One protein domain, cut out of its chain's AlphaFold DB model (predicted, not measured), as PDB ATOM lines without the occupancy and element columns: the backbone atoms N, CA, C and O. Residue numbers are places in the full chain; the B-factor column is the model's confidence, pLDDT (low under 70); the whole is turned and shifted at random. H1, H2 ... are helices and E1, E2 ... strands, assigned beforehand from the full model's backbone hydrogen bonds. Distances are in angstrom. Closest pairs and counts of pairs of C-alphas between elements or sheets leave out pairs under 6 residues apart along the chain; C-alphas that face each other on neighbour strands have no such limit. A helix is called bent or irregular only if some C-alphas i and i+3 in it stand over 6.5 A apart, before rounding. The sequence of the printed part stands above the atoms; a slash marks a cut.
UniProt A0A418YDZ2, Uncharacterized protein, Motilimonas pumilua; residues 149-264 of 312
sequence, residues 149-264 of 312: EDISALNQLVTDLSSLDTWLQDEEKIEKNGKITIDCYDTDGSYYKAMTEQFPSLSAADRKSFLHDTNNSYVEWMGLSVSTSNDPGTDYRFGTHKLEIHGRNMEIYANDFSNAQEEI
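Overview. This is residues 149 to 264 of the 312 residues of an uncharacterized protein of Motilimonas pumilua (UniProt A0A418YDZ2). A long helix, H1, has H4 side by side with it and H3 crossing it, with H2 near its last turns; beyond H3 and H4, away from H1, the small hairpin E2 and E3 packs on both, next to a second strand pair, E1 and E4. The 116 printed residues run H1, E1, H2, H3, E2, E3, E4, H4, of mixed class, with two antiparallel sheets of two strands each. The whole is compact, with a radius of gyration of the C-alphas of 13.6 A and spans of 35 by 34 by 27 A.

Along the chain. H1, residues 149 to 170, begins at C-alpha (-52.771, -9.521, 16.923) and is 31.9 A long. E1 is residues 179 to 183, 13.4 A, and H2 residues 190 to 198, 12.1 A. H3, residues 204 to 221, 25.7 A, is irregular: C-alphas 208 and 211 are 7.4 A apart, and it has a kink of 47 degrees near residue 211. E2 is residues 236 to 238, 6.9 A, E3 241 to 243, 6.2 A, and E4 249 to 253, 13.2 A. H4, residues 256 to 264, 12.3 A, ends at (-50.133, 0.416, 6.813).

Arrangement. H1 is the hub. It touches H4 at a shallow tilt of 18 degrees, opposite ways; the closest C-alphas, Val 158 and Gln 261, are 5.6 A apart. With residues 154 to 164 alone it touches H3 at a steep tilt of 58 degrees, closest at Leu 157 and Thr 214, 6.8 A between C-alphas. E1 and E4 have N 180 and O 252 at 2.8 A; E2 and E3 have N 243 and O 236 at 2.7 A. Every O i to N i+4 pair is within hydrogen-bond range in H1, H2 and H4, and 11 of 14 in H3.

Size, cuts and confidence. The printed part has no cut. The link from H3 to E2 is long, 14 residues. The mean pLDDT of the printed part is 72.5; residues 169 to 178, 225 to 237 and 239 to 249 are among those under 70.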
ATOM      1  N   GLU A 149     -53.788  -8.741  17.629       69.44
ATOM      2  CA  GLU A 149     -52.771  -9.521  16.923       69.44
ATOM      3  C   GLU A 149     -52.481  -8.921  15.538       69.44
ATOM      4  O   GLU A 149     -51.314  -8.652  15.238       69.44
ATOM      5  N   ASP A 150     -53.517  -8.572  14.763       74.81
ATOM      6  CA  ASP A 150     -53.400  -7.856  13.483       74.81
ATOM      7  C   ASP A 150     -52.591  -6.557  13.638       74.81
ATOM      8  O   ASP A 150     -51.631  -6.311  12.905       74.81
ATOM      9  N   ILE A 151     -52.937  -5.716  14.621       72.19
ATOM     10  CA  ILE A 151     -52.227  -4.456  14.900       72.19
ATOM     11  C   ILE A 151     -50.754  -4.723  15.231       72.19
ATOM     12  O   ILE A 151     -49.874  -3.967  14.811       72.19
ATOM     13  N   SER A 152     -50.467  -5.787  15.980       72.38
ATOM     14  CA  SER A 152     -49.096  -6.165  16.329       72.38
ATOM     15  C   SER A 152     -48.302  -6.583  15.089       72.38
ATOM     16  O   SER A 152     -47.179  -6.109  14.899       72.38
ATOM     17  N   ALA A 153     -48.899  -7.388  14.207       73.56
ATOM     18  CA  ALA A 153     -48.299  -7.796  12.939       73.56
ATOM     19  C   ALA A 153     -48.067  -6.604  11.991       73.56
ATOM     20  O   ALA A 153     -46.977  -6.456  11.436       73.56
ATOM     21  N   LEU A 154     -49.041  -5.698  11.862       74.06
ATOM     22  CA  LEU A 154     -48.916  -4.479  11.057       74.06
ATOM     23  C   LEU A 154     -47.816  -3.547  11.591       74.06
ATOM     24  O   LEU A 154     -47.053  -2.979  10.810       74.06
ATOM     25  N   ASN A 155     -47.678  -3.404  12.914       73.00
ATOM     26  CA  ASN A 155     -46.595  -2.619  13.518       73.00
ATOM     27  C   ASN A 155     -45.213  -3.252  13.297       73.00
ATOM     28  O   ASN A 155     -44.231  -2.528  13.090       73.00
ATOM     29  N   GLN A 156     -45.125  -4.585  13.306       81.31
ATOM     30  CA  GLN A 156     -43.901  -5.279  12.913       81.31
ATOM     31  C   GLN A 156     -43.569  -4.990  11.443       81.31
ATOM     32  O   GLN A 156     -42.448  -4.584  11.148       81.31
ATOM     33  N   LEU A 157     -44.557  -5.048  10.545       83.12
ATOM     34  CA  LEU A 157     -44.371  -4.711   9.132       83.12
ATOM     35  C   LEU A 157     -43.910  -3.254   8.925       83.12
ATOM     36  O   LEU A 157     -43.024  -2.997   8.113       83.12
ATOM     37  N   VAL A 158     -44.447  -2.287   9.680       82.19
ATOM     38  CA  VAL A 158     -43.954  -0.891   9.659       82.19
ATOM     39  C   VAL A 158     -42.490  -0.813  10.089       82.19
ATOM     40  O   VAL A 158     -41.728  -0.027   9.521       82.19
ATOM     41  N   THR A 159     -42.094  -1.603  11.086       84.25
ATOM     42  CA  THR A 159     -40.709  -1.661  11.569       84.25
ATOM     43  C   THR A 159     -39.791  -2.211  10.482       84.25
ATOM     44  O   THR A 159     -38.783  -1.581  10.163       84.25
ATOM     45  N   ASP A 160     -40.191  -3.305   9.838       83.62
ATOM     46  CA  ASP A 160     -39.437  -3.936   8.752       83.62
ATOM     47  C   ASP A 160     -39.279  -2.990   7.549       83.62
ATOM     48  O   ASP A 160     -38.173  -2.801   7.036       83.62
ATOM     49  N   LEU A 161     -40.359  -2.302   7.154       85.38
ATOM     50  CA  LEU A 161     -40.331  -1.259   6.122       85.38
ATOM     51  C   LEU A 161     -39.452  -0.063   6.512       85.38
ATOM     52  O   LEU A 161     -38.860   0.565   5.640       85.38
ATOM     53  N   SER A 162     -39.368   0.285   7.800       84.81
ATOM     54  CA  SER A 162     -38.527   1.395   8.282       84.81
ATOM     55  C   SER A 162     -37.041   1.062   8.203       84.81
ATOM     56  O   SER A 162     -36.232   1.924   7.858       84.81
ATOM     57  N   SER A 163     -36.670  -0.188   8.472       81.88
ATOM     58  CA  SER A 163     -35.295  -0.653   8.290       81.88
ATOM     59  C   SER A 163     -34.883  -0.659   6.817       81.88
ATOM     60  O   SER A 163     -33.794  -0.191   6.488       81.88
ATOM     61  N   LEU A 164     -35.778  -1.099   5.922       81.44
ATOM     62  CA  LEU A 164     -35.548  -1.031   4.476       81.44
ATOM     63  C   LEU A 164     -35.411   0.415   3.974       81.44
ATOM     64  O   LEU A 164     -34.517   0.698   3.179       81.44
ATOM     65  N   ASP A 165     -36.251   1.332   4.460       80.44
ATOM     66  CA  ASP A 165     -36.187   2.761   4.126       80.44
ATOM     67  C   ASP A 165     -34.885   3.412   4.621       80.44
ATOM     68  O   ASP A 165     -34.202   4.100   3.868       80.44
ATOM     69  N   THR A 166     -34.475   3.117   5.858       77.19
ATOM     70  CA  THR A 166     -33.203   3.606   6.420       77.19
ATOM     71  C   THR A 166     -32.018   3.131   5.580       77.19
ATOM     72  O   THR A 166     -31.143   3.921   5.236       77.19
ATOM     73  N   TRP A 167     -32.011   1.854   5.188       76.25
ATOM     74  CA  TRP A 167     -30.977   1.332   4.300       76.25
ATOM     75  C   TRP A 167     -30.954   2.040   2.933       76.25
ATOM     76  O   TRP A 167     -29.874   2.393   2.458       76.25
ATOM     77  N   LEU A 168     -32.117   2.272   2.306       72.88
ATOM     78  CA  LEU A 168     -32.179   3.003   1.034       72.88
ATOM     79  C   LEU A 168     -31.620   4.425   1.155       72.88
ATOM     80  O   LEU A 168     -31.005   4.909   0.209       72.88
ATOM     81  N   GLN A 169     -31.852   5.093   2.287       69.00
ATOM     82  CA  GLN A 169     -31.371   6.454   2.535       69.00
ATOM     83  C   GLN A 169     -29.861   6.507   2.819       69.00
ATOM     84  O   GLN A 169     -29.218   7.496   2.466       69.00
ATOM     85  N   ASP A 170     -29.295   5.453   3.416       65.81
ATOM     86  CA  ASP A 170     -27.856   5.333   3.686       65.81
ATOM     87  C   ASP A 170     -27.039   4.981   2.423       65.81
ATOM     88  O   ASP A 170     -25.858   5.330   2.321       65.81
ATOM     89  N   GLU A 171     -27.641   4.326   1.423       63.22
ATOM     90  CA  GLU A 171     -27.026   4.161   0.101       63.22
ATOM     91  C   GLU A 171     -27.125   5.479  -0.696       63.22
ATOM     92  O   GLU A 171     -28.188   5.854  -1.181       63.22
ATOM     93  N   GLU A 172     -25.990   6.142  -0.968       52.25
ATOM     94  CA  GLU A 172     -25.880   7.320  -1.866       52.25
ATOM     95  C   GLU A 172     -26.356   7.072  -3.327       52.25
ATOM     96  O   GLU A 172     -26.133   7.896  -4.217       52.25
ATOM     97  N   LYS A 173     -26.985   5.930  -3.625       55.41
ATOM     98  CA  LYS A 173     -27.235   5.411  -4.975       55.41
ATOM     99  C   LYS A 173     -28.675   5.531  -5.456       55.41
ATOM    100  O   LYS A 173     -29.075   4.756  -6.320       55.41
ATOM    101  N   ILE A 174     -29.449   6.510  -4.989       57.25
ATOM    102  CA  ILE A 174     -30.648   6.894  -5.743       57.25
ATOM    103  C   ILE A 174     -30.162   7.447  -7.091       57.25
ATOM    104  O   ILE A 174     -29.669   8.573  -7.183       57.25
ATOM    105  N   GLU A 175     -30.236   6.628  -8.145       57.56
ATOM    106  CA  GLU A 175     -29.802   7.033  -9.477       57.56
ATOM    107  C   GLU A 175     -30.665   8.198  -9.980       57.56
ATOM    108  O   GLU A 175     -31.741   8.487  -9.456       57.56
ATOM    109  N   LYS A 176     -30.202   8.865 -11.044       48.75
ATOM    110  CA  LYS A 176     -30.707  10.119 -11.644       48.75
ATOM    111  C   LYS A 176     -32.234  10.218 -11.879       48.75
ATOM    112  O   LYS A 176     -32.716  11.306 -12.185       48.75
ATOM    113  N   ASN A 177     -32.977   9.120 -11.728       58.19
ATOM    114  CA  ASN A 177     -34.427   9.008 -11.893       58.19
ATOM    115  C   ASN A 177     -35.200   8.674 -10.597       58.19
ATOM    116  O   ASN A 177     -36.389   8.381 -10.682       58.19
ATOM    117  N   GLY A 178     -34.574   8.683  -9.416       69.06
ATOM    118  CA  GLY A 178     -35.270   8.354  -8.164       69.06
ATOM    119  C   GLY A 178     -35.453   6.852  -7.916       69.06
ATOM    120  O   GLY A 178     -36.295   6.485  -7.101       69.06
ATOM    121  N   LYS A 179     -34.705   6.004  -8.636       72.50
ATOM    122  CA  LYS A 179     -34.796   4.539  -8.591       72.50
ATOM    123  C   LYS A 179     -33.495   3.906  -8.103       72.50
ATOM    124  O   LYS A 179     -32.416   4.401  -8.427       72.50
ATOM    125  N   ILE A 180     -33.613   2.778  -7.414       74.88
ATOM    126  CA  ILE A 180     -32.519   1.885  -7.021       74.88
ATOM    127  C   ILE A 180     -32.811   0.495  -7.585       74.88
ATOM    128  O   ILE A 180     -33.943   0.029  -7.521       74.88
ATOM    129  N   THR A 181     -31.794  -0.166  -8.137       76.50
ATOM    130  CA  THR A 181     -31.886  -1.566  -8.578       76.50
ATOM    131  C   THR A 181     -31.166  -2.464  -7.581       76.50
ATOM    132  O   THR A 181     -29.993  -2.240  -7.283       76.50
ATOM    133  N   ILE A 182     -31.853  -3.488  -7.081       75.56
ATOM    134  CA  ILE A 182     -31.362  -4.392  -6.039       75.56
ATOM    135  C   ILE A 182     -31.319  -5.815  -6.578       75.56
ATOM    136  O   ILE A 182     -32.366  -6.363  -6.912       75.56
ATOM    137  N   ASP A 183     -30.144  -6.443  -6.597       75.94
ATOM    138  CA  ASP A 183     -30.057  -7.901  -6.733       75.94
ATOM    139  C   ASP A 183     -30.310  -8.533  -5.357       75.94
ATOM    140  O   ASP A 183     -29.445  -8.513  -4.478       75.94
ATOM    141  N   CYS A 184     -31.509  -9.082  -5.145       68.88
ATOM    142  CA  CYS A 184     -31.885  -9.690  -3.864       68.88
ATOM    143  C   CYS A 184     -31.180 -11.034  -3.591       68.88
ATOM    144  O   CYS A 184     -31.291 -11.582  -2.493       68.88
ATOM    145  N   TYR A 185     -30.420 -11.557  -4.557       71.38
ATOM    146  CA  TYR A 185     -29.652 -12.795  -4.426       71.38
ATOM    147  C   TYR A 185     -28.136 -12.572  -4.339       71.38
ATOM    148  O   TYR A 185     -27.406 -13.543  -4.107       71.38
ATOM    149  N   ASP A 186     -27.656 -11.334  -4.487       77.94
ATOM    150  CA  ASP A 186     -26.240 -11.000  -4.343       77.94
ATOM    151  C   ASP A 186     -25.833 -10.949  -2.861       77.94
ATOM    152  O   ASP A 186     -26.035  -9.961  -2.154       77.94
ATOM    153  N   THR A 187     -25.218 -12.035  -2.383       76.69
ATOM    154  CA  THR A 187     -24.719 -12.151  -1.002       76.69
ATOM    155  C   THR A 187     -23.520 -11.264  -0.692       76.69
ATOM    156  O   THR A 187     -23.171 -11.115   0.476       76.69
ATOM    157  N   ASP A 188     -22.880 -10.690  -1.707       78.69
ATOM    158  CA  ASP A 188     -21.786  -9.735  -1.540       78.69
ATOM    159  C   ASP A 188     -22.232  -8.291  -1.840       78.69
ATOM    160  O   ASP A 188     -21.450  -7.344  -1.656       78.69
ATOM    161  N   GLY A 189     -23.496  -8.124  -2.244       76.50
ATOM    162  CA  GLY A 189     -24.134  -6.864  -2.597       76.50
ATOM    163  C   GLY A 189     -24.373  -5.956  -1.395       76.50
ATOM    164  O   GLY A 189     -24.383  -6.386  -0.236       76.50
ATOM    165  N   SER A 190     -24.562  -4.661  -1.662       78.06
ATOM    166  CA  SER A 190     -24.758  -3.661  -0.605       78.06
ATOM    167  C   SER A 190     -26.012  -3.910   0.231       78.06
ATOM    168  O   SER A 190     -25.959  -3.756   1.447       78.06
ATOM    169  N   TYR A 191     -27.095  -4.379  -0.396       78.69
ATOM    170  CA  TYR A 191     -28.319  -4.784   0.297       78.69
ATOM    171  C   TYR A 191     -28.051  -5.869   1.349       78.69
ATOM    172  O   TYR A 191     -28.325  -5.681   2.534       78.69
ATOM    173  N   TYR A 192     -27.443  -6.991   0.950       80.00
ATOM    174  CA  TYR A 192     -27.206  -8.110   1.862       80.00
ATOM    175  C   TYR A 192     -26.229  -7.753   2.999       80.00
ATOM    176  O   TYR A 192     -26.389  -8.212   4.136       80.00
ATOM    177  N   LYS A 193     -25.227  -6.907   2.718       82.06
ATOM    178  CA  LYS A 193     -24.306  -6.377   3.737       82.06
ATOM    179  C   LYS A 193     -25.027  -5.501   4.756       82.06
ATOM    180  O   LYS A 193     -24.888  -5.749   5.949       82.06
ATOM    181  N   ALA A 194     -25.850  -4.560   4.306       79.81
ATOM    182  CA  ALA A 194     -26.617  -3.711   5.208       79.81
ATOM    183  C   ALA A 194     -27.613  -4.511   6.055       79.81
ATOM    184  O   ALA A 194     -27.678  -4.326   7.266       79.81
ATOM    185  N   MET A 195     -28.304  -5.486   5.458       81.19
ATOM    186  CA  MET A 195     -29.169  -6.412   6.198       81.19
ATOM    187  C   MET A 195     -28.393  -7.230   7.236       81.19
ATOM    188  O   MET A 195     -28.915  -7.550   8.300       81.19
ATOM    189  N   THR A 196     -27.132  -7.564   6.955       84.06
ATOM    190  CA  THR A 196     -26.255  -8.258   7.907       84.06
ATOM    191  C   THR A 196     -25.862  -7.381   9.092       84.06
ATOM    192  O   THR A 196     -25.781  -7.887  10.210       84.06
ATOM    193  N   GLU A 197     -25.639  -6.089   8.862       82.81
ATOM    194  CA  GLU A 197     -25.301  -5.117   9.906       82.81
ATOM    195  C   GLU A 197     -26.520  -4.737  10.753       82.81
ATOM    196  O   GLU A 197     -26.428  -4.714  11.980       82.81
ATOM    197  N   GLN A 198     -27.667  -4.493  10.115       76.44
ATOM    198  CA  GLN A 198     -28.903  -4.102  10.794       76.44
ATOM    199  C   GLN A 198     -29.576  -5.278  11.517       76.44
ATOM    200  O   GLN A 198     -30.117  -5.099  12.608       76.44
ATOM    201  N   PHE A 199     -29.501  -6.493  10.959       81.00
ATOM    202  CA  PHE A 199     -30.164  -7.684  11.497       81.00
ATOM    203  C   PHE A 199     -29.195  -8.858  11.708       81.00
ATOM    204  O   PHE A 199     -29.331  -9.923  11.086       81.00
ATOM    205  N   PRO A 200     -28.219  -8.719  12.625       82.12
ATOM    206  CA  PRO A 200     -27.199  -9.738  12.855       82.12
ATOM    207  C   PRO A 200     -27.772 -11.051  13.411       82.12
ATOM    208  O   PRO A 200     -27.133 -12.096  13.284       82.12
ATOM    209  N   SER A 201     -28.971 -11.018  14.000       85.12
ATOM    210  CA  SER A 201     -29.683 -12.184  14.534       85.12
ATOM    211  C   SER A 201     -30.396 -13.022  13.471       85.12
ATOM    212  O   SER A 201     -30.603 -14.211  13.700       85.12
ATOM    213  N   LEU A 202     -30.759 -12.435  12.324       80.25
ATOM    214  CA  LEU A 202     -31.411 -13.169  11.238       80.25
ATOM    215  C   LEU A 202     -30.438 -14.149  10.587       80.25
ATOM    216  O   LEU A 202     -29.242 -13.862  10.465       80.25
ATOM    217  N   SER A 203     -30.946 -15.296  10.136       85.44
ATOM    218  CA  SER A 203     -30.122 -16.237   9.387       85.44
ATOM    219  C   SER A 203     -29.772 -15.676   8.003       85.44
ATOM    220  O   SER A 203     -30.435 -14.788   7.468       85.44
ATOM    221  N   ALA A 204     -28.731 -16.228   7.377       77.44
ATOM    222  CA  ALA A 204     -28.372 -15.879   6.002       77.44
ATOM    223  C   ALA A 204     -29.504 -16.168   4.995       77.44
ATOM    224  O   ALA A 204     -29.549 -15.544   3.939       77.44
ATOM    225  N   ALA A 205     -30.387 -17.127   5.296       79.06
ATOM    226  CA  ALA A 205     -31.560 -17.414   4.477       79.06
ATOM    227  C   ALA A 205     -32.637 -16.339   4.676       79.06
ATOM    228  O   ALA A 205     -33.104 -15.776   3.690       79.06
ATOM    229  N   ASP A 206     -32.938 -15.980   5.925       80.69
ATOM    230  CA  ASP A 206     -33.968 -14.978   6.240       80.69
ATOM    231  C   ASP A 206     -33.590 -13.600   5.687       80.69
ATOM    232  O   ASP A 206     -34.424 -12.912   5.118       80.69
ATOM    233  N   ARG A 207     -32.307 -13.215   5.744       80.75
ATOM    234  CA  ARG A 207     -31.837 -11.949   5.147       80.75
ATOM    235  C   ARG A 207     -31.999 -11.893   3.628       80.75
ATOM    236  O   ARG A 207     -32.172 -10.806   3.090       80.75
ATOM    237  N   LYS A 208     -31.914 -13.033   2.932       75.19
ATOM    238  CA  LYS A 208     -32.134 -13.096   1.474       75.19
ATOM    239  C   LYS A 208     -33.605 -12.929   1.129       75.19
ATOM    240  O   LYS A 208     -33.928 -12.280   0.141       75.19
ATOM    241  N   SER A 209     -34.472 -13.534   1.933       77.12
ATOM    242  CA  SER A 209     -35.913 -13.501   1.700       77.12
ATOM    243  C   SER A 209     -36.581 -12.253   2.274       77.12
ATOM    244  O   SER A 209     -37.664 -11.922   1.821       77.12
ATOM    245  N   PHE A 210     -35.933 -11.511   3.182       81.88
ATOM    246  CA  PHE A 210     -36.538 -10.397   3.920       81.88
ATOM    247  C   PHE A 210     -37.291  -9.398   3.035       81.88
ATOM    248  O   PHE A 210     -38.468  -9.160   3.260       81.88
ATOM    249  N   LEU A 211     -36.675  -8.864   1.976       80.25
ATOM    250  CA  LEU A 211     -37.354  -7.921   1.073       80.25
ATOM    251  C   LEU A 211     -38.582  -8.536   0.371       80.25
ATOM    252  O   LEU A 211     -39.597  -7.863   0.200       80.25
ATOM    253  N   HIS A 212     -38.503  -9.811  -0.015       77.94
ATOM    254  CA  HIS A 212     -39.610 -10.543  -0.636       77.94
ATOM    255  C   HIS A 212     -40.725 -10.850   0.375       77.94
ATOM    256  O   HIS A 212     -41.901 -10.675   0.067       77.94
ATOM    257  N   ASP A 213     -40.369 -11.253   1.591       80.25
ATOM    258  CA  ASP A 213     -41.316 -11.606   2.645       80.25
ATOM    259  C   ASP A 213     -42.044 -10.357   3.161       80.25
ATOM    260  O   ASP A 213     -43.271 -10.371   3.299       80.25
ATOM    261  N   THR A 214     -41.330  -9.238   3.318       81.06
ATOM    262  CA  THR A 214     -41.906  -7.924   3.637       81.06
ATOM    263  C   THR A 214     -42.874  -7.463   2.546       81.06
ATOM    264  O   THR A 214     -43.962  -6.979   2.858       81.06
ATOM    265  N   ASN A 215     -42.539  -7.659   1.264       80.81
ATOM    266  CA  ASN A 215     -43.477  -7.378   0.176       80.81
ATOM    267  C   ASN A 215     -44.727  -8.253   0.261       80.81
ATOM    268  O   ASN A 215     -45.836  -7.748   0.119       80.81
ATOM    269  N   ASN A 216     -44.558  -9.563   0.432       78.75
ATOM    270  CA  ASN A 216     -45.688 -10.487   0.443       78.75
ATOM    271  C   ASN A 216     -46.641 -10.169   1.588       78.75
ATOM    272  O   ASN A 216     -47.849 -10.129   1.372       78.75
ATOM    273  N   SER A 217     -46.080  -9.838   2.750       80.19
ATOM    274  CA  SER A 217     -46.834  -9.375   3.910       80.19
ATOM    275  C   SER A 217     -47.607  -8.098   3.580       80.19
ATOM    276  O   SER A 217     -48.809  -8.026   3.809       80.19
ATOM    277  N   TYR A 218     -46.958  -7.098   2.977       79.69
ATOM    278  CA  TYR A 218     -47.633  -5.867   2.562       79.69
ATOM    279  C   TYR A 218     -48.756  -6.120   1.540       79.69
ATOM    280  O   TYR A 218     -49.854  -5.588   1.688       79.69
ATOM    281  N   VAL A 219     -48.521  -6.959   0.528       76.50
ATOM    282  CA  VAL A 219     -49.525  -7.301  -0.490       76.50
ATOM    283  C   VAL A 219     -50.735  -8.004   0.122       76.50
ATOM    284  O   VAL A 219     -51.866  -7.674  -0.237       76.50
ATOM    285  N   GLU A 220     -50.501  -8.939   1.040       79.69
ATOM    286  CA  GLU A 220     -51.552  -9.646   1.770       79.69
ATOM    287  C   GLU A 220     -52.391  -8.675   2.607       79.69
ATOM    288  O   GLU A 220     -53.604  -8.595   2.411       79.69
ATOM    289  N   TRP A 221     -51.748  -7.866   3.455       80.44
ATOM    290  CA  TRP A 221     -52.433  -6.911   4.331       80.44
ATOM    291  C   TRP A 221     -53.220  -5.844   3.574       80.44
ATOM    292  O   TRP A 221     -54.304  -5.453   4.000       80.44
ATOM    293  N   MET A 222     -52.700  -5.386   2.437       78.81
ATOM    294  CA  MET A 222     -53.366  -4.382   1.607       78.81
ATOM    295  C   MET A 222     -54.377  -4.984   0.620       78.81
ATOM    296  O   MET A 222     -54.966  -4.248  -0.176       78.81
ATOM    297  N   GLY A 223     -54.583  -6.307   0.631       73.69
ATOM    298  CA  GLY A 223     -55.522  -6.990  -0.263       73.69
ATOM    299  C   GLY A 223     -55.189  -6.804  -1.748       73.69
ATOM    300  O   GLY A 223     -56.082  -6.754  -2.600       73.69
ATOM    301  N   LEU A 224     -53.906  -6.643  -2.082       74.00
ATOM    302  CA  LEU A 224     -53.473  -6.344  -3.441       74.00
ATOM    303  C   LEU A 224     -53.413  -7.623  -4.281       74.00
ATOM    304  O   LEU A 224     -52.947  -8.675  -3.856       74.00
ATOM    305  N   SER A 225     -53.840  -7.530  -5.540       67.19
ATOM    306  CA  SER A 225     -53.672  -8.639  -6.481       67.19
ATOM    307  C   SER A 225     -52.197  -8.816  -6.856       67.19
ATOM    308  O   SER A 225     -51.585  -7.915  -7.434       67.19
ATOM    309  N   VAL A 226     -51.634  -9.997  -6.594       60.59
ATOM    310  CA  VAL A 226     -50.326 -10.388  -7.136       60.59
ATOM    311  C   VAL A 226     -50.514 -10.785  -8.603       60.59
ATOM    312  O   VAL A 226     -51.358 -11.625  -8.912       60.59
ATOM    313  N   SER A 227     -49.733 -10.217  -9.524       48.81
ATOM    314  CA  SER A 227     -49.583 -10.799 -10.864       48.81
ATOM    315  C   SER A 227     -48.268 -11.560 -10.921       48.81
ATOM    316  O   SER A 227     -47.217 -10.981 -11.180       48.81
ATOM    317  N   THR A 228     -48.330 -12.868 -10.682       43.94
ATOM    318  CA  THR A 228     -47.232 -13.782 -10.997       43.94
ATOM    319  C   THR A 228     -47.254 -14.053 -12.498       43.94
ATOM    320  O   THR A 228     -47.895 -14.986 -12.982       43.94
ATOM    321  N   SER A 229     -46.605 -13.189 -13.278       42.34
ATOM    322  CA  SER A 229     -46.284 -13.557 -14.654       42.34
ATOM    323  C   SER A 229     -45.128 -14.568 -14.621       42.34
ATOM    324  O   SER A 229     -44.194 -14.415 -13.844       42.34
ATOM    325  N   ASN A 230     -45.197 -15.623 -15.440       40.38
ATOM    326  CA  ASN A 230     -44.072 -16.546 -15.668       40.38
ATOM    327  C   ASN A 230     -43.001 -15.939 -16.602       40.38
ATOM    328  O   ASN A 230     -42.116 -16.654 -17.074       40.38
ATOM    329  N   ASP A 231     -43.117 -14.648 -16.915       45.66
ATOM    330  CA  ASP A 231     -42.128 -13.879 -17.659       45.66
ATOM    331  C   ASP A 231     -41.109 -13.263 -16.679       45.66
ATOM    332  O   ASP A 231     -41.361 -13.226 -15.475       45.66
ATOM    333  N   PRO A 232     -39.946 -12.777 -17.146       39.72
ATOM    334  CA  PRO A 232     -38.851 -12.293 -16.299       39.72
ATOM    335  C   PRO A 232     -39.140 -11.013 -15.481       39.72
ATOM    336  O   PRO A 232     -38.189 -10.370 -15.039       39.72
ATOM    337  N   GLY A 233     -40.410 -10.684 -15.228       46.44
ATOM    338  CA  GLY A 233     -40.850  -9.689 -14.259       46.44
ATOM    339  C   GLY A 233     -41.957 -10.238 -13.361       46.44
ATOM    340  O   GLY A 233     -43.123 -10.312 -13.756       46.44
ATOM    341  N   THR A 234     -41.594 -10.633 -12.140       55.69
ATOM    342  CA  THR A 234     -42.564 -10.674 -11.039       55.69
ATOM    343  C   THR A 234     -42.739  -9.228 -10.570       55.69
ATOM    344  O   THR A 234     -41.753  -8.547 -10.325       55.69
ATOM    345  N   ASP A 235     -43.963  -8.718 -10.480       56.88
ATOM    346  CA  ASP A 235     -44.174  -7.359  -9.970       56.88
ATOM    347  C   ASP A 235     -44.195  -7.406  -8.434       56.88
ATOM    348  O   ASP A 235     -45.026  -8.117  -7.860       56.88
ATOM    349  N   TYR A 236     -43.335  -6.635  -7.765       62.53
ATOM    350  CA  TYR A 236     -43.498  -6.336  -6.335       62.53
ATOM    351  C   TYR A 236     -44.367  -5.083  -6.172       62.53
ATOM    352  O   TYR A 236     -44.584  -4.334  -7.126       62.53
ATOM    353  N   ARG A 237     -44.937  -4.849  -4.992       67.12
ATOM    354  CA  ARG A 237     -45.779  -3.680  -4.722       67.12
ATOM    355  C   ARG A 237     -45.475  -3.155  -3.334       67.12
ATOM    356  O   ARG A 237     -45.633  -3.881  -2.365       67.12
ATOM    357  N   PHE A 238     -45.099  -1.888  -3.260       72.00
ATOM    358  CA  PHE A 238     -45.026  -1.131  -2.018       72.00
ATOM    359  C   PHE A 238     -45.694   0.223  -2.257       72.00
ATOM    360  O   PHE A 238     -45.409   0.907  -3.244       72.00
ATOM    361  N   GLY A 239     -46.623   0.592  -1.379       67.00
ATOM    362  CA  GLY A 239     -47.471   1.763  -1.561       67.00
ATOM    363  C   GLY A 239     -48.276   1.688  -2.863       67.00
ATOM    364  O   GLY A 239     -48.769   0.643  -3.288       67.00
ATOM    365  N   THR A 240     -48.347   2.817  -3.562       61.22
ATOM    366  CA  THR A 240     -49.167   2.965  -4.773       61.22
ATOM    367  C   THR A 240     -48.501   2.483  -6.068       61.22
ATOM    368  O   THR A 240     -49.150   2.487  -7.118       61.22
ATOM    369  N   HIS A 241     -47.232   2.058  -6.030       60.91
ATOM    370  CA  HIS A 241     -46.467   1.716  -7.230       60.91
ATOM    371  C   HIS A 241     -46.257   0.208  -7.382       60.91
ATOM    372  O   HIS A 241     -46.032  -0.533  -6.424       60.91
ATOM    373  N   LYS A 242     -46.299  -0.241  -8.640       63.56
ATOM    374  CA  LYS A 242     -45.747  -1.537  -9.023       63.56
ATOM    375  C   LYS A 242     -44.241  -1.388  -9.200       63.56
ATOM    376  O   LYS A 242     -43.794  -0.551  -9.985       63.56
ATOM    377  N   LEU A 243     -43.494  -2.211  -8.490       59.88
ATOM    378  CA  LEU A 243     -42.074  -2.417  -8.695       59.88
ATOM    379  C   LEU A 243     -41.879  -3.457  -9.792       59.88
ATOM    380  O   LEU A 243     -42.423  -4.560  -9.712       59.88
ATOM    381  N   GLU A 244     -41.080  -3.120 -10.794       58.75
ATOM    382  CA  GLU A 244     -40.725  -4.046 -11.863       58.75
ATOM    383  C   GLU A 244     -39.511  -4.878 -11.435       58.75
ATOM    384  O   GLU A 244     -38.491  -4.341 -10.987       58.75
ATOM    385  N   ILE A 245     -39.596  -6.199 -11.598       58.94
ATOM    386  CA  ILE A 245     -38.410  -7.056 -11.586       58.94
ATOM    387  C   ILE A 245     -37.910  -7.243 -13.007       58.94
ATOM    388  O   ILE A 245     -38.682  -7.498 -13.927       58.94
ATOM    389  N   HIS A 246     -36.590  -7.246 -13.152       59.75
ATOM    390  CA  HIS A 246     -35.922  -7.779 -14.329       59.75
ATOM    391  C   HIS A 246     -35.012  -8.942 -13.897       59.75
ATOM    392  O   HIS A 246     -33.870  -8.753 -13.471       59.75
ATOM    393  N   GLY A 247     -35.516 -10.177 -13.968       63.06
ATOM    394  CA  GLY A 247     -34.794 -11.379 -13.533       63.06
ATOM    395  C   GLY A 247     -34.594 -11.471 -12.011       63.06
ATOM    396  O   GLY A 247     -35.516 -11.838 -11.295       63.06
ATOM    397  N   ARG A 248     -33.369 -11.214 -11.520       66.56
ATOM    398  CA  ARG A 248     -33.017 -11.201 -10.076       66.56
ATOM    399  C   ARG A 248     -33.039  -9.801  -9.455       66.56
ATOM    400  O   ARG A 248     -32.846  -9.659  -8.253       66.56
ATOM    401  N   ASN A 249     -33.256  -8.788 -10.288       68.12
ATOM    402  CA  ASN A 249     -33.134  -7.392  -9.913       68.12
ATOM    403  C   ASN A 249     -34.508  -6.788  -9.635       68.12
ATOM    404  O   ASN A 249     -35.371  -6.845 -10.505       68.12
ATOM    405  N   MET A 250     -34.686  -6.178  -8.468       73.19
ATOM    406  CA  MET A 250     -35.863  -5.395  -8.101       73.19
ATOM    407  C   MET A 250     -35.571  -3.908  -8.283       73.19
ATOM    408  O   MET A 250     -34.595  -3.410  -7.722       73.19
ATOM    409  N   GLU A 251     -36.403  -3.192  -9.036       75.31
ATOM    410  CA  GLU A 251     -36.364  -1.728  -9.064       75.31
ATOM    411  C   GLU A 251     -37.257  -1.162  -7.958       75.31
ATOM    412  O   GLU A 251     -38.433  -1.498  -7.916       75.31
ATOM    413  N   ILE A 252     -36.720  -0.298  -7.092       75.56
ATOM    414  CA  ILE A 252     -37.450   0.389  -6.012       75.56
ATOM    415  C   ILE A 252     -37.347   1.902  -6.207       75.56
ATOM    416  O   ILE A 252     -36.259   2.409  -6.494       75.56
ATOM    417  N   TYR A 253     -38.448   2.638  -6.039       76.44
ATOM    418  CA  TYR A 253     -38.430   4.099  -6.020       76.44
ATOM    419  C   TYR A 253     -38.226   4.639  -4.604       76.44
ATOM    420  O   TYR A 253     -38.666   4.058  -3.615       76.44
ATOM    421  N   ALA A 254     -37.615   5.821  -4.520       73.25
ATOM    422  CA  ALA A 254     -37.217   6.458  -3.263       73.25
ATOM    423  C   ALA A 254     -38.333   6.596  -2.207       73.25
ATOM    424  O   ALA A 254     -38.034   6.617  -1.022       73.25
ATOM    425  N   ASN A 255     -39.602   6.692  -2.617       77.62
ATOM    426  CA  ASN A 255     -40.725   6.920  -1.702       77.62
ATOM    427  C   ASN A 255     -41.598   5.676  -1.476       77.62
ATOM    428  O   ASN A 255     -42.597   5.771  -0.765       77.62
ATOM    429  N   ASP A 256     -41.290   4.530  -2.084       79.69
ATOM    430  CA  ASP A 256     -42.207   3.383  -2.061       79.69
ATOM    431  C   ASP A 256     -42.388   2.811  -0.656       79.69
ATOM    432  O   ASP A 256     -43.516   2.535  -0.246       79.69
ATOM    433  N   PHE A 257     -41.309   2.719   0.128       82.69
ATOM    434  CA  PHE A 257     -41.407   2.277   1.519       82.69
ATOM    435  C   PHE A 257     -42.117   3.297   2.404       82.69
ATOM    436  O   PHE A 257     -42.966   2.902   3.198       82.69
ATOM    437  N   SER A 258     -41.845   4.596   2.256       82.19
ATOM    438  CA  SER A 258     -42.545   5.624   3.039       82.19
ATOM    439  C   SER A 258     -44.049   5.654   2.723       82.19
ATOM    440  O   SER A 258     -44.862   5.762   3.642       82.19
ATOM    441  N   ASN A 259     -44.431   5.479   1.453       83.94
ATOM    442  CA  ASN A 259     -45.833   5.364   1.038       83.94
ATOM    443  C   ASN A 259     -46.485   4.094   1.612       83.94
ATOM    444  O   ASN A 259     -47.578   4.163   2.170       83.94
ATOM    445  N   ALA A 260     -45.802   2.946   1.532       84.75
ATOM    446  CA  ALA A 260     -46.278   1.693   2.121       84.75
ATOM    447  C   ALA A 260     -46.481   1.819   3.639       84.75
ATOM    448  O   ALA A 260     -47.507   1.399   4.168       84.75
ATOM    449  N   GLN A 261     -45.536   2.448   4.346       83.38
ATOM    450  CA  GLN A 261     -45.658   2.716   5.778       83.38
ATOM    451  C   GLN A 261     -46.872   3.595   6.094       83.38
ATOM    452  O   GLN A 261     -47.540   3.364   7.100       83.38
ATOM    453  N   GLU A 262     -47.155   4.618   5.285       86.31
ATOM    454  CA  GLU A 262     -48.319   5.485   5.488       86.31
ATOM    455  C   GLU A 262     -49.634   4.713   5.333       86.31
ATOM    456  O   GLU A 262     -50.517   4.833   6.186       86.31
ATOM    457  N   GLU A 263     -49.745   3.873   4.305       84.31
ATOM    458  CA  GLU A 263     -50.916   3.021   4.087       84.31
ATOM    459  C   GLU A 263     -51.125   2.023   5.233       84.31
ATOM    460  O   GLU A 263     -52.221   1.959   5.793       84.31
ATOM    461  N   ILE A 264     -50.064   1.335   5.670       78.88
ATOM    462  CA  ILE A 264     -50.133   0.416   6.813       78.88
ATOM    463  C   ILE A 264     -50.500   1.163   8.104       78.88
ATOM    464  O   ILE A 264     -51.331   0.690   8.876       78.88
TER     465      ILE A 264